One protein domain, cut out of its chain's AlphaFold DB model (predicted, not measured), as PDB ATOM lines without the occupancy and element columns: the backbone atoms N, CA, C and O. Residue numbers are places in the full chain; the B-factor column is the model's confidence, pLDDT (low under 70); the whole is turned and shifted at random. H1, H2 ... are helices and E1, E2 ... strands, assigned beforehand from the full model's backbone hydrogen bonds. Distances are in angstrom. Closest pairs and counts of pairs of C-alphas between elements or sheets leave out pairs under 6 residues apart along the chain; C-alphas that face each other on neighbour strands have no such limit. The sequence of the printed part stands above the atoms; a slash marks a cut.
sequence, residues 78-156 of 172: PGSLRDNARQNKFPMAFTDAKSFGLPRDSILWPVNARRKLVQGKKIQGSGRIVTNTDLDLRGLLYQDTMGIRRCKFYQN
ATOM      1  N   PRO A  78      46.126  23.070  48.211       90.50
ATOM      2  CA  PRO A  78      46.874  23.901  47.266       90.50
ATOM      3  C   PRO A  78      48.050  23.169  46.599       90.50
ATOM      4  O   PRO A  78      48.343  23.421  45.430       90.50
ATOM      5  N   GLY A  79      48.705  22.253  47.323       92.44
ATOM      6  CA  GLY A  79      49.760  21.392  46.782       92.44
ATOM      7  C   GLY A  79      49.226  20.442  45.711       92.44
ATOM      8  O   GLY A  79      49.738  20.440  44.591       92.44
ATOM      9  N   SER A  80      48.126  19.730  45.993       94.44
ATOM     10  CA  SER A  80      47.544  18.789  45.027       94.44
ATOM     11  C   SER A  80      47.041  19.484  43.761       94.44
ATOM     12  O   SER A  80      47.201  18.957  42.663       94.44
ATOM     13  N   LEU A  81      46.507  20.706  43.872       94.62
ATOM     14  CA  LEU A  81      46.099  21.508  42.714       94.62
ATOM     15  C   LEU A  81      47.284  21.892  41.813       94.62
ATOM     16  O   LEU A  81      47.128  21.952  40.590       94.62
ATOM     17  N   ARG A  82      48.463  22.152  42.390       95.06
ATOM     18  CA  ARG A  82      49.690  22.445  41.629       95.06
ATOM     19  C   ARG A  82      50.250  21.193  40.962       95.06
ATOM     20  O   ARG A  82      50.640  21.259  39.798       95.06
ATOM     21  N   ASP A  83      50.237  20.059  41.651       95.38
ATOM     22  CA  ASP A  83      50.681  18.790  41.065       95.38
ATOM     23  C   ASP A  83      49.734  18.315  39.958       95.38
ATOM     24  O   ASP A  83      50.184  17.872  38.901       95.38
ATOM     25  N   ASN A  84      48.427  18.527  40.126       94.88
ATOM     26  CA  ASN A  84      47.446  18.327  39.065       94.88
ATOM     27  C   ASN A  84      47.741  19.202  37.841       94.88
ATOM     28  O   ASN A  84      47.620  18.712  36.722       94.88
ATOM     29  N   ALA A  85      48.176  20.456  38.025       93.00
ATOM     30  CA  ALA A  85      48.567  21.323  36.911       93.00
ATOM     31  C   ALA A  85      49.752  20.741  36.123       93.00
ATOM     32  O   ALA A  85      49.703  20.680  34.895       93.00
ATOM     33  N   ARG A  86      50.773  20.228  36.823       94.06
ATOM     34  CA  ARG A  86      51.934  19.554  36.205       94.06
ATOM     35  C   ARG A  86      51.535  18.296  35.434       94.06
ATOM     36  O   ARG A  86      52.124  17.991  34.405       94.06
ATOM     37  N   GLN A  87      50.520  17.584  35.919       93.50
ATOM     38  CA  GLN A  87      50.000  16.362  35.302       93.50
ATOM     39  C   GLN A  87      48.845  16.614  34.317       93.50
ATOM     40  O   GLN A  87      48.268  15.655  33.808       93.50
ATOM     41  N   ASN A  88      48.473  17.877  34.067       87.50
ATOM     42  CA  ASN A  88      47.309  18.259  33.258       87.50
ATOM     43  C   ASN A  88      45.995  17.560  33.696       87.50
ATOM     44  O   ASN A  88      45.147  17.196  32.877       87.50
ATOM     45  N   LYS A  89      45.829  17.350  35.007       90.44
ATOM     46  CA  LYS A  89      44.641  16.758  35.644       90.44
ATOM     47  C   LYS A  89      43.753  17.853  36.224       90.44
ATOM     48  O   LYS A  89      44.232  18.902  36.626       90.44
ATOM     49  N   PHE A  90      42.447  17.615  36.293       90.94
ATOM     50  CA  PHE A  90      41.497  18.569  36.869       90.94
ATOM     51  C   PHE A  90      40.958  18.066  38.212       90.94
ATOM     52  O   PHE A  90      40.689  16.870  38.331       90.94
ATOM     53  N   PRO A  91      40.741  18.950  39.202       94.50
ATOM     54  CA  PRO A  91      40.946  20.399  39.169       94.50
ATOM     55  C   PRO A  91      42.437  20.747  39.255       94.50
ATOM     56  O   PRO A  91      43.184  20.055  39.940       94.50
ATOM     57  N   MET A  92      42.866  21.819  38.586       95.19
ATOM     58  CA  MET A  92      44.260  22.283  38.650       95.19
ATOM     59  C   MET A  92      44.365  23.761  38.978       95.19
ATOM     60  O   MET A  92      43.500  24.550  38.594       95.19
ATOM     61  N   ALA A  93      45.459  24.134  39.634       95.94
ATOM     62  CA  ALA A  93      45.837  25.525  39.817       95.94
ATOM     63  C   ALA A  93      46.085  26.193  38.457       95.94
ATOM     64  O   ALA A  93      46.718  25.615  37.570       95.94
ATOM     65  N   PHE A  94      45.609  27.426  38.295       95.38
ATOM     66  CA  PHE A  94      45.876  28.212  37.103       95.38
ATOM     67  C   PHE A  94      47.189  28.984  37.259       95.38
ATOM     68  O   PHE A  94      47.215  30.088  37.801       95.38
ATOM     69  N   THR A  95      48.287  28.409  36.772       92.38
ATOM     70  CA  THR A  95      49.637  28.987  36.904       92.38
ATOM     71  C   THR A  95      49.764  30.363  36.253       92.38
ATOM     72  O   THR A  95      50.389  31.255  36.823       92.38
ATOM     73  N   ASP A  96      49.089  30.574  35.121       91.31
ATOM     74  CA  ASP A  96      49.139  31.830  34.368       91.31
ATOM     75  C   ASP A  96      48.081  32.845  34.824       91.31
ATOM     76  O   ASP A  96      47.875  33.865  34.175       91.31
ATOM     77  N   ALA A  97      47.400  32.622  35.954       92.44
ATOM     78  CA  ALA A  97      46.314  33.494  36.410       92.44
ATOM     79  C   ALA A  97      46.689  34.987  36.389       92.44
ATOM     80  O   ALA A  97      45.914  35.812  35.906       92.44
ATOM     81  N   LYS A  98      47.910  35.332  36.822       93.19
ATOM     82  CA  LYS A  98      48.387  36.721  36.866       93.19
ATOM     83  C   LYS A  98      48.508  37.357  35.475       93.19
ATOM     84  O   LYS A  98      48.125  38.514  35.336       93.19
ATOM     85  N   SER A  99      48.987  36.635  34.456       91.06
ATOM     86  CA  SER A  99      49.116  37.181  33.089       91.06
ATOM     87  C   SER A  99      47.753  37.435  32.449       91.06
ATOM     88  O   SER A  99      47.602  38.324  31.615       91.06
ATOM     89  N   PHE A 100      46.731  36.716  32.911       90.19
ATOM     90  CA  PHE A 100      45.353  36.988  32.551       90.19
ATOM     91  C   PHE A 100      44.718  38.076  33.426       90.19
ATOM     92  O   PHE A 100      43.632  38.514  33.088       90.19
ATOM     93  N   GLY A 101      45.328  38.555  34.514       92.75
ATOM     94  CA  GLY A 101      44.670  39.474  35.455       92.75
ATOM     95  C   GLY A 101      43.598  38.767  36.292       92.75
ATOM     96  O   GLY A 101      42.479  39.258  36.432       92.75
ATOM     97  N   LEU A 102      43.904  37.557  36.757       93.06
ATOM     98  CA  LEU A 102      43.113  36.772  37.707       93.06
ATOM     99  C   LEU A 102      43.904  36.595  39.007       93.06
ATOM    100  O   LEU A 102      45.140  36.596  38.975       93.06
ATOM    101  N   PRO A 103      43.228  36.393  40.149       93.94
ATOM    102  CA  PRO A 103      43.919  36.161  41.410       93.94
ATOM    103  C   PRO A 103      44.655  34.805  41.414       93.94
ATOM    104  O   PRO A 103      44.286  33.881  40.685       93.94
ATOM    105  N   ARG A 104      45.724  34.683  42.211       91.88
ATOM    106  CA  ARG A 104      46.670  33.542  42.168       91.88
ATOM    107  C   ARG A 104      46.078  32.197  42.596       91.88
ATOM    108  O   ARG A 104      46.570  31.158  42.176       91.88
ATOM    109  N   ASP A 105      45.041  32.216  43.414       93.25
ATOM    110  CA  ASP A 105      44.266  31.056  43.869       93.25
ATOM    111  C   ASP A 105      43.236  30.583  42.826       93.25
ATOM    112  O   ASP A 105      42.321  29.826  43.138       93.25
ATOM    113  N   SER A 106      43.355  31.035  41.575       96.31
ATOM    114  CA  SER A 106      42.467  30.603  40.503       96.31
ATOM    115  C   SER A 106      42.686  29.130  40.153       96.31
ATOM    116  O   SER A 106      43.814  28.657  40.023       96.31
ATOM    117  N   ILE A 107      41.587  28.419  39.941       96.62
ATOM    118  CA  ILE A 107      41.508  26.992  39.647       96.62
ATOM    119  C   ILE A 107      40.796  26.823  38.307       96.62
ATOM    120  O   ILE A 107      39.780  27.469  38.041       96.62
ATOM    121  N   LEU A 108      41.319  25.940  37.460       95.25
ATOM    122  CA  LEU A 108      40.688  25.561  36.204       95.25
ATOM    123  C   LEU A 108      39.852  24.297  36.378       95.25
ATOM    124  O   LEU A 108      40.270  23.329  37.018       95.25
ATOM    125  N   TRP A 109      38.696  24.280  35.718       94.50
ATOM    126  CA  TRP A 109      37.855  23.093  35.588       94.50
ATOM    127  C   TRP A 109      37.248  23.007  34.181       94.50
ATOM    128  O   TRP A 109      36.853  24.036  33.623       94.50
ATOM    129  N   PRO A 110      37.156  21.818  33.560       91.81
ATOM    130  CA  PRO A 110      36.642  21.689  32.209       91.81
ATOM    131  C   PRO A 110      35.143  21.985  32.170       91.81
ATOM    132  O   PRO A 110      34.348  21.461  32.955       91.81
ATOM    133  N   VAL A 111      34.729  22.775  31.185       88.88
ATOM    134  CA  VAL A 111      33.321  22.928  30.827       88.88
ATOM    135  C   VAL A 111      33.111  22.341  29.445       88.88
ATOM    136  O   VAL A 111      33.667  22.797  28.447       88.88
ATOM    137  N   ASN A 112      32.266  21.313  29.378       71.94
ATOM    138  CA  ASN A 112      31.874  20.713  28.112       71.94
ATOM    139  C   ASN A 112      31.098  21.736  27.275       71.94
ATOM    140  O   ASN A 112      29.867  21.832  27.357       71.94
ATOM    141  N   ALA A 113      31.805  22.463  26.419       58.47
ATOM    142  CA  ALA A 113      31.225  23.152  25.286       58.47
ATOM    143  C   ALA A 113      30.846  22.079  24.254       58.47
ATOM    144  O   ALA A 113      31.660  21.633  23.456       58.47
ATOM    145  N   ARG A 114      29.594  21.594  24.290       53.44
ATOM    146  CA  ARG A 114      29.067  20.768  23.177       53.44
ATOM    147  C   ARG A 114      29.320  21.559  21.903       53.44
ATOM    148  O   ARG A 114      28.997  22.747  21.878       53.44
ATOM    149  N   ARG A 115      29.816  20.839  20.897       48.81
ATOM    150  CA  ARG A 115      30.053  21.211  19.499       48.81
ATOM    151  C   ARG A 115      28.780  21.752  18.831       48.81
ATOM    152  O   ARG A 115      28.277  21.156  17.885       48.81
ATOM    153  N   LYS A 116      28.181  22.832  19.339       43.09
ATOM    154  CA  LYS A 116      27.089  23.500  18.636       43.09
ATOM    155  C   LYS A 116      27.738  24.422  17.621       43.09
ATOM    156  O   LYS A 116      28.044  25.570  17.913       43.09
ATOM    157  N   LEU A 117      27.991  23.815  16.468       47.94
ATOM    158  CA  LEU A 117      28.408  24.435  15.224       47.94
ATOM    159  C   LEU A 117      27.565  25.698  15.008       47.94
ATOM    160  O   LEU A 117      26.356  25.617  14.782       47.94
ATOM    161  N   VAL A 118      28.186  26.865  15.111       45.03
ATOM    162  CA  VAL A 118      27.683  28.057  14.436       45.03
ATOM    163  C   VAL A 118      28.421  28.027  13.099       45.03
ATOM    164  O   VAL A 118      29.640  28.103  13.102       45.03
ATOM    165  N   GLN A 119      27.702  27.800  11.992       49.12
ATOM    166  CA  GLN A 119      28.244  27.692  10.618       49.12
ATOM    167  C   GLN A 119      28.966  26.376  10.233       49.12
ATOM    168  O   GLN A 119      29.873  26.376   9.409       49.12
ATOM    169  N   GLY A 120      28.569  25.223  10.782       47.03
ATOM    170  CA  GLY A 120      28.910  23.908  10.199       47.03
ATOM    171  C   GLY A 120      30.359  23.404  10.343       47.03
ATOM    172  O   GLY A 120      30.597  22.226  10.097       47.03
ATOM    173  N   LYS A 121      31.319  24.213  10.814       49.12
ATOM    174  CA  LYS A 121      32.719  23.782  11.021       49.12
ATOM    175  C   LYS A 121      32.964  23.252  12.439       49.12
ATOM    176  O   LYS A 121      32.692  23.950  13.415       49.12
ATOM    177  N   LYS A 122      33.471  22.014  12.571       52.06
ATOM    178  CA  LYS A 122      33.873  21.420  13.863       52.06
ATOM    179  C   LYS A 122      35.005  22.257  14.460       52.06
ATOM    180  O   LYS A 122      36.123  22.216  13.966       52.06
ATOM    181  N   ILE A 123      34.715  22.992  15.529       54.66
ATOM    182  CA  ILE A 123      35.730  23.770  16.241       54.66
ATOM    183  C   ILE A 123      36.450  22.823  17.203       54.66
ATOM    184  O   ILE A 123      35.818  22.234  18.087       54.66
ATOM    185  N   GLN A 124      37.754  22.643  16.993       56.69
ATOM    186  CA  GLN A 124      38.637  21.969  17.938       56.69
ATOM    187  C   GLN A 124      39.008  22.959  19.043       56.69
ATOM    188  O   GLN A 124      39.540  24.030  18.774       56.69
ATOM    189  N   GLY A 125      38.697  22.607  20.285       59.75
ATOM    190  CA  GLY A 125      39.082  23.394  21.448       59.75
ATOM    191  C   GLY A 125      38.286  23.016  22.688       59.75
ATOM    192  O   GLY A 125      37.236  22.367  22.606       59.75
ATOM    193  N   SER A 126      38.805  23.401  23.850       76.56
ATOM    194  CA  SER A 126      38.227  23.049  25.150       76.56
ATOM    195  C   SER A 126      37.942  24.300  25.974       76.56
ATOM    196  O   SER A 126      38.781  25.191  26.101       76.56
ATOM    197  N   GLY A 127      36.722  24.381  26.507       88.31
ATOM    198  CA  GLY A 127      36.329  25.437  27.432       88.31
ATOM    199  C   GLY A 127      36.722  25.067  28.857       88.31
ATOM    200  O   GLY A 127      36.560  23.916  29.272       88.31
ATOM    201  N   ARG A 128      37.193  26.047  29.625       92.75
ATOM    202  CA  ARG A 128      37.526  25.908  31.045       92.75
ATOM    203  C   ARG A 128      36.876  27.037  31.829       92.75
ATOM    204  O   ARG A 128      36.962  28.191  31.422       92.75
ATOM    205  N   ILE A 129      36.226  26.719  32.938       95.00
ATOM    206  CA  ILE A 129      35.827  27.739  33.911       95.00
ATOM    207  C   ILE A 129      37.033  28.078  34.785       95.00
ATOM    208  O   ILE A 129      37.856  27.204  35.067       95.00
ATOM    209  N   VAL A 130      37.119  29.341  35.191       96.38
ATOM    210  CA  VAL A 130      38.072  29.820  36.192       96.38
ATOM    211  C   VAL A 130      37.297  30.074  37.472       96.38
ATOM    212  O   VAL A 130      36.329  30.838  37.464       96.38
ATOM    213  N   THR A 131      37.719  29.440  38.555       95.81
ATOM    214  CA  THR A 131      37.065  29.551  39.859       95.81
ATOM    215  C   THR A 131      38.082  29.577  41.001       95.81
ATOM    216  O   THR A 131      39.275  29.653  40.725       95.81
ATOM    217  N   ASN A 132      37.648  29.561  42.256       94.88
ATOM    218  CA  ASN A 132      38.485  29.404  43.450       94.88
ATOM    219  C   ASN A 132      37.989  28.217  44.292       94.88
ATOM    220  O   ASN A 132      37.121  27.448  43.868       94.88
ATOM    221  N   THR A 133      38.556  28.056  45.485       92.25
ATOM    222  CA  THR A 133      38.135  27.043  46.464       92.25
ATOM    223  C   THR A 133      36.689  27.219  46.921       92.25
ATOM    224  O   THR A 133      36.012  26.222  47.168       92.25
ATOM    225  N   ASP A 134      36.203  28.461  46.945       92.31
ATOM    226  CA  ASP A 134      34.832  28.824  47.331       92.31
ATOM    227  C   ASP A 134      33.818  28.668  46.187       92.31
ATOM    228  O   ASP A 134      32.613  28.794  46.389       92.31
ATOM    229  N   LEU A 135      34.296  28.290  44.996       92.12
ATOM    230  CA  LEU A 135      33.520  28.107  43.766       92.12
ATOM    231  C   LEU A 135      32.945  29.396  43.169       92.12
ATOM    232  O   LEU A 135      32.020  29.348  42.349       92.12
ATOM    233  N   ASP A 136      33.541  30.540  43.494       93.56
ATOM    234  CA  ASP A 136      33.249  31.810  42.845       93.56
ATOM    235  C   ASP A 136      33.690  31.753  41.386       93.56
ATOM    236  O   ASP A 136      34.844  31.449  41.066       93.56
ATOM    237  N   LEU A 137      32.773  32.037  40.464       93.88
ATOM    238  CA  LEU A 137      33.095  32.088  39.044       93.88
ATOM    239  C   LEU A 137      33.839  33.386  38.730       93.88
ATOM    240  O   LEU A 137      33.254  34.464  38.736       93.88
ATOM    241  N   ARG A 138      35.113  33.272  38.358       93.94
ATOM    242  CA  ARG A 138      35.965  34.419  38.002       93.94
ATOM    243  C   ARG A 138      36.008  34.697  36.508       93.94
ATOM    244  O   ARG A 138      36.396  35.777  36.074       93.94
ATOM    245  N   GLY A 139      35.641  33.708  35.705       92.50
ATOM    246  CA  GLY A 139      35.562  33.858  34.265       92.50
ATOM    247  C   GLY A 139      35.582  32.529  33.539       92.50
ATOM    248  O   GLY A 139      35.453  31.452  34.126       92.50
ATOM    249  N   LEU A 140      35.746  32.619  32.224       93.50
ATOM    250  CA  LEU A 140      35.766  31.461  31.351       93.50
ATOM    251  C   LEU A 140      36.868  31.632  30.307       93.50
ATOM    252  O   LEU A 140      37.013  32.696  29.700       93.50
ATOM    253  N   LEU A 141      37.647  30.574  30.128       92.19
ATOM    254  CA  LEU A 141      38.730  30.478  29.165       92.19
ATOM    255  C   LEU A 141      38.380  29.464  28.085       92.19
ATOM    256  O   LEU A 141      37.652  28.495  28.313       92.19
ATOM    257  N   TYR A 142      38.944  29.669  26.910       89.31
ATOM    258  CA  TYR A 142      38.839  28.751  25.794       89.31
ATOM    259  C   TYR A 142      40.209  28.557  25.171       89.31
ATOM    260  O   TYR A 142      40.901  29.536  24.905       89.31
ATOM    261  N   GLN A 143      40.596  27.305  24.952       85.31
ATOM    262  CA  GLN A 143      41.823  26.976  24.239       85.31
ATOM    263  C   GLN A 143      41.500  26.607  22.791       85.31
ATOM    264  O   GLN A 143      40.760  25.644  22.568       85.31
ATOM    265  N   ASP A 144      42.066  27.356  21.845       79.81
ATOM    266  CA  ASP A 144      42.063  27.073  20.407       79.81
ATOM    267  C   ASP A 144      43.496  26.831  19.886       79.81
ATOM    268  O   ASP A 144      44.437  26.691  20.671       79.81
ATOM    269  N   THR A 145      43.668  26.751  18.562       77.50
ATOM    270  CA  THR A 145      44.979  26.556  17.913       77.50
ATOM    271  C   THR A 145      45.934  27.737  18.091       77.50
ATOM    272  O   THR A 145      47.133  27.569  17.913       77.50
ATOM    273  N   MET A 146      45.426  28.920  18.445       77.56
ATOM    274  CA  MET A 146      46.223  30.119  18.706       77.56
ATOM    275  C   MET A 146      46.537  30.300  20.199       77.56
ATOM    276  O   MET A 146      47.188  31.277  20.563       77.56
ATOM    277  N   GLY A 147      46.057  29.406  21.069       82.94
ATOM    278  CA  GLY A 147      46.323  29.424  22.505       82.94
ATOM    279  C   GLY A 147      45.074  29.622  23.366       82.94
ATOM    280  O   GLY A 147      43.944  29.345  22.963       82.94
ATOM    281  N   ILE A 148      45.284  30.055  24.610       87.31
ATOM    282  CA  ILE A 148      44.218  30.243  25.602       87.31
ATOM    283  C   ILE A 148      43.710  31.685  25.546       87.31
ATOM    284  O   ILE A 148      44.480  32.636  25.657       87.31
ATOM    285  N   ARG A 149      42.393  31.861  25.419       88.12
ATOM    286  CA  ARG A 149      41.724  33.166  25.330       88.12
ATOM    287  C   ARG A 149      40.591  33.284  26.338       88.12
ATOM    288  O   ARG A 149      39.945  32.297  26.688       88.12
ATOM    289  N   ARG A 150      40.303  34.513  26.770       90.69
ATOM    290  CA  ARG A 150      39.144  34.826  27.618       90.69
ATOM    291  C   ARG A 150      37.860  34.902  26.803       90.69
ATOM    292  O   ARG A 150      37.822  35.509  25.732       90.69
ATOM    293  N   CYS A 151      36.793  34.336  27.348       90.12
ATOM    294  CA  CYS A 151      35.452  34.475  26.801       90.12
ATOM    295  C   CYS A 151      34.767  35.713  27.383       90.12
ATOM    296  O   CYS A 151      34.985  36.074  28.539       90.12
ATOM    297  N   LYS A 152      33.917  36.358  26.584       90.31
ATOM    298  CA  LYS A 152      33.170  37.553  26.994       90.31
ATOM    299  C   LYS A 152      31.798  37.157  27.521       90.31
ATOM    300  O   LYS A 152      31.133  36.326  26.904       90.31
ATOM    301  N   PHE A 153      31.379  37.747  28.633       88.25
ATOM    302  CA  PHE A 153      30.045  37.539  29.185       88.25
ATOM    303  C   PHE A 153      28.996  38.342  28.404       88.25
ATOM    304  O   PHE A 153      29.252  39.469  27.988       88.25
ATOM    305  N   TYR A 154      27.822  37.747  28.204       83.62
ATOM    306  CA  TYR A 154      26.661  38.347  27.555       83.62
ATOM    307  C   TYR A 154      25.417  38.018  28.380       83.62
ATOM    308  O   TYR A 154      25.120  36.843  28.601       83.62
ATOM    309  N   GLN A 155      24.675  39.044  28.800       75.50
ATOM    310  CA  GLN A 155      23.400  38.870  29.507       75.50
ATOM    311  C   GLN A 155      22.262  38.528  28.533       75.50
ATOM    312  O   GLN A 155      21.534  37.569  28.767       75.50
ATOM    313  N   ASN A 156      22.200  39.209  27.383       70.69
ATOM    314  CA  ASN A 156      21.077  39.112  26.443       70.69
ATOM    315  C   ASN A 156      21.528  38.597  25.070       70.69
ATOM    316  O   ASN A 156      21.495  39.311  24.065       70.69
TER     317      ASN A 156
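This is residues 78 to 156 of the 172 residues of the protein "BIG1" of Blumeria graminis f. sp. hordei (strain DH14) (UniProt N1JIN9). A strongly twisted sheet of four strands, E1 to E4, forms the body, with the short helix H1 beyond one end and the free loop of residues 116 to 122 sticking out past the opposite end. The last strand, E5, runs away from the sheet as an arm. The 79 printed residues include one named helix and five named strands, in the order H1 E1 E2 E3 E4 E5; the sheet's order is E1 - E2 - E3 - E4, all antiparallel. The class is mixed, with under half of the residues in named elements; the whole is only just compact, close to loose, with a radius of gyration of 13.4 A and spans of 42 by 30 by 21 A.

E1, residues 107 to 111, E2, residues 126 to 131, E3, residues 139 to 144, and E4, residues 147 to 150, form a meander, each strand the antiparallel neighbour of the one before. Hairpin E1 and E2 has N 107 and O 131 at 2.7 A, hairpin E2 and E3 has N 128 and O 141 at 2.8 A, and hairpin E3 and E4 has N 142 and O 149 at 2.8 A, each within hydrogen-bond range. Residues 92 to 93 pair antiparallel with residues 107 to 108 of E1. H1, residues 78 to 86, only grazes the sheet; its closest C-alpha pair with E1 is Leu 81 and Ile 107, 7.8 A. In H1 every O i to N i+4 pair is within hydrogen-bond range. E4 runs on into E5, residues 152 to 156, at 40 degrees; E5 pairs with no named strand and is apart from E1 and E2.

H1 begins at C-alpha 78 (46.874, 23.901, 47.266) and spans 12.9 A. E1 spans 12.7 A, E2 16.1 A, E3 16.7 A and E4 10.3 A. E5 spans 12.2 A and ends at C-alpha 156 (21.077, 39.112, 26.443).

The C-alphas farthest apart, of Gly 79 and Gln 119, are 42.5 A apart. The printed part has no cut. The links H1 to E1 and E1 to E2 are long. Residues 113 to 125 have pLDDT under 70.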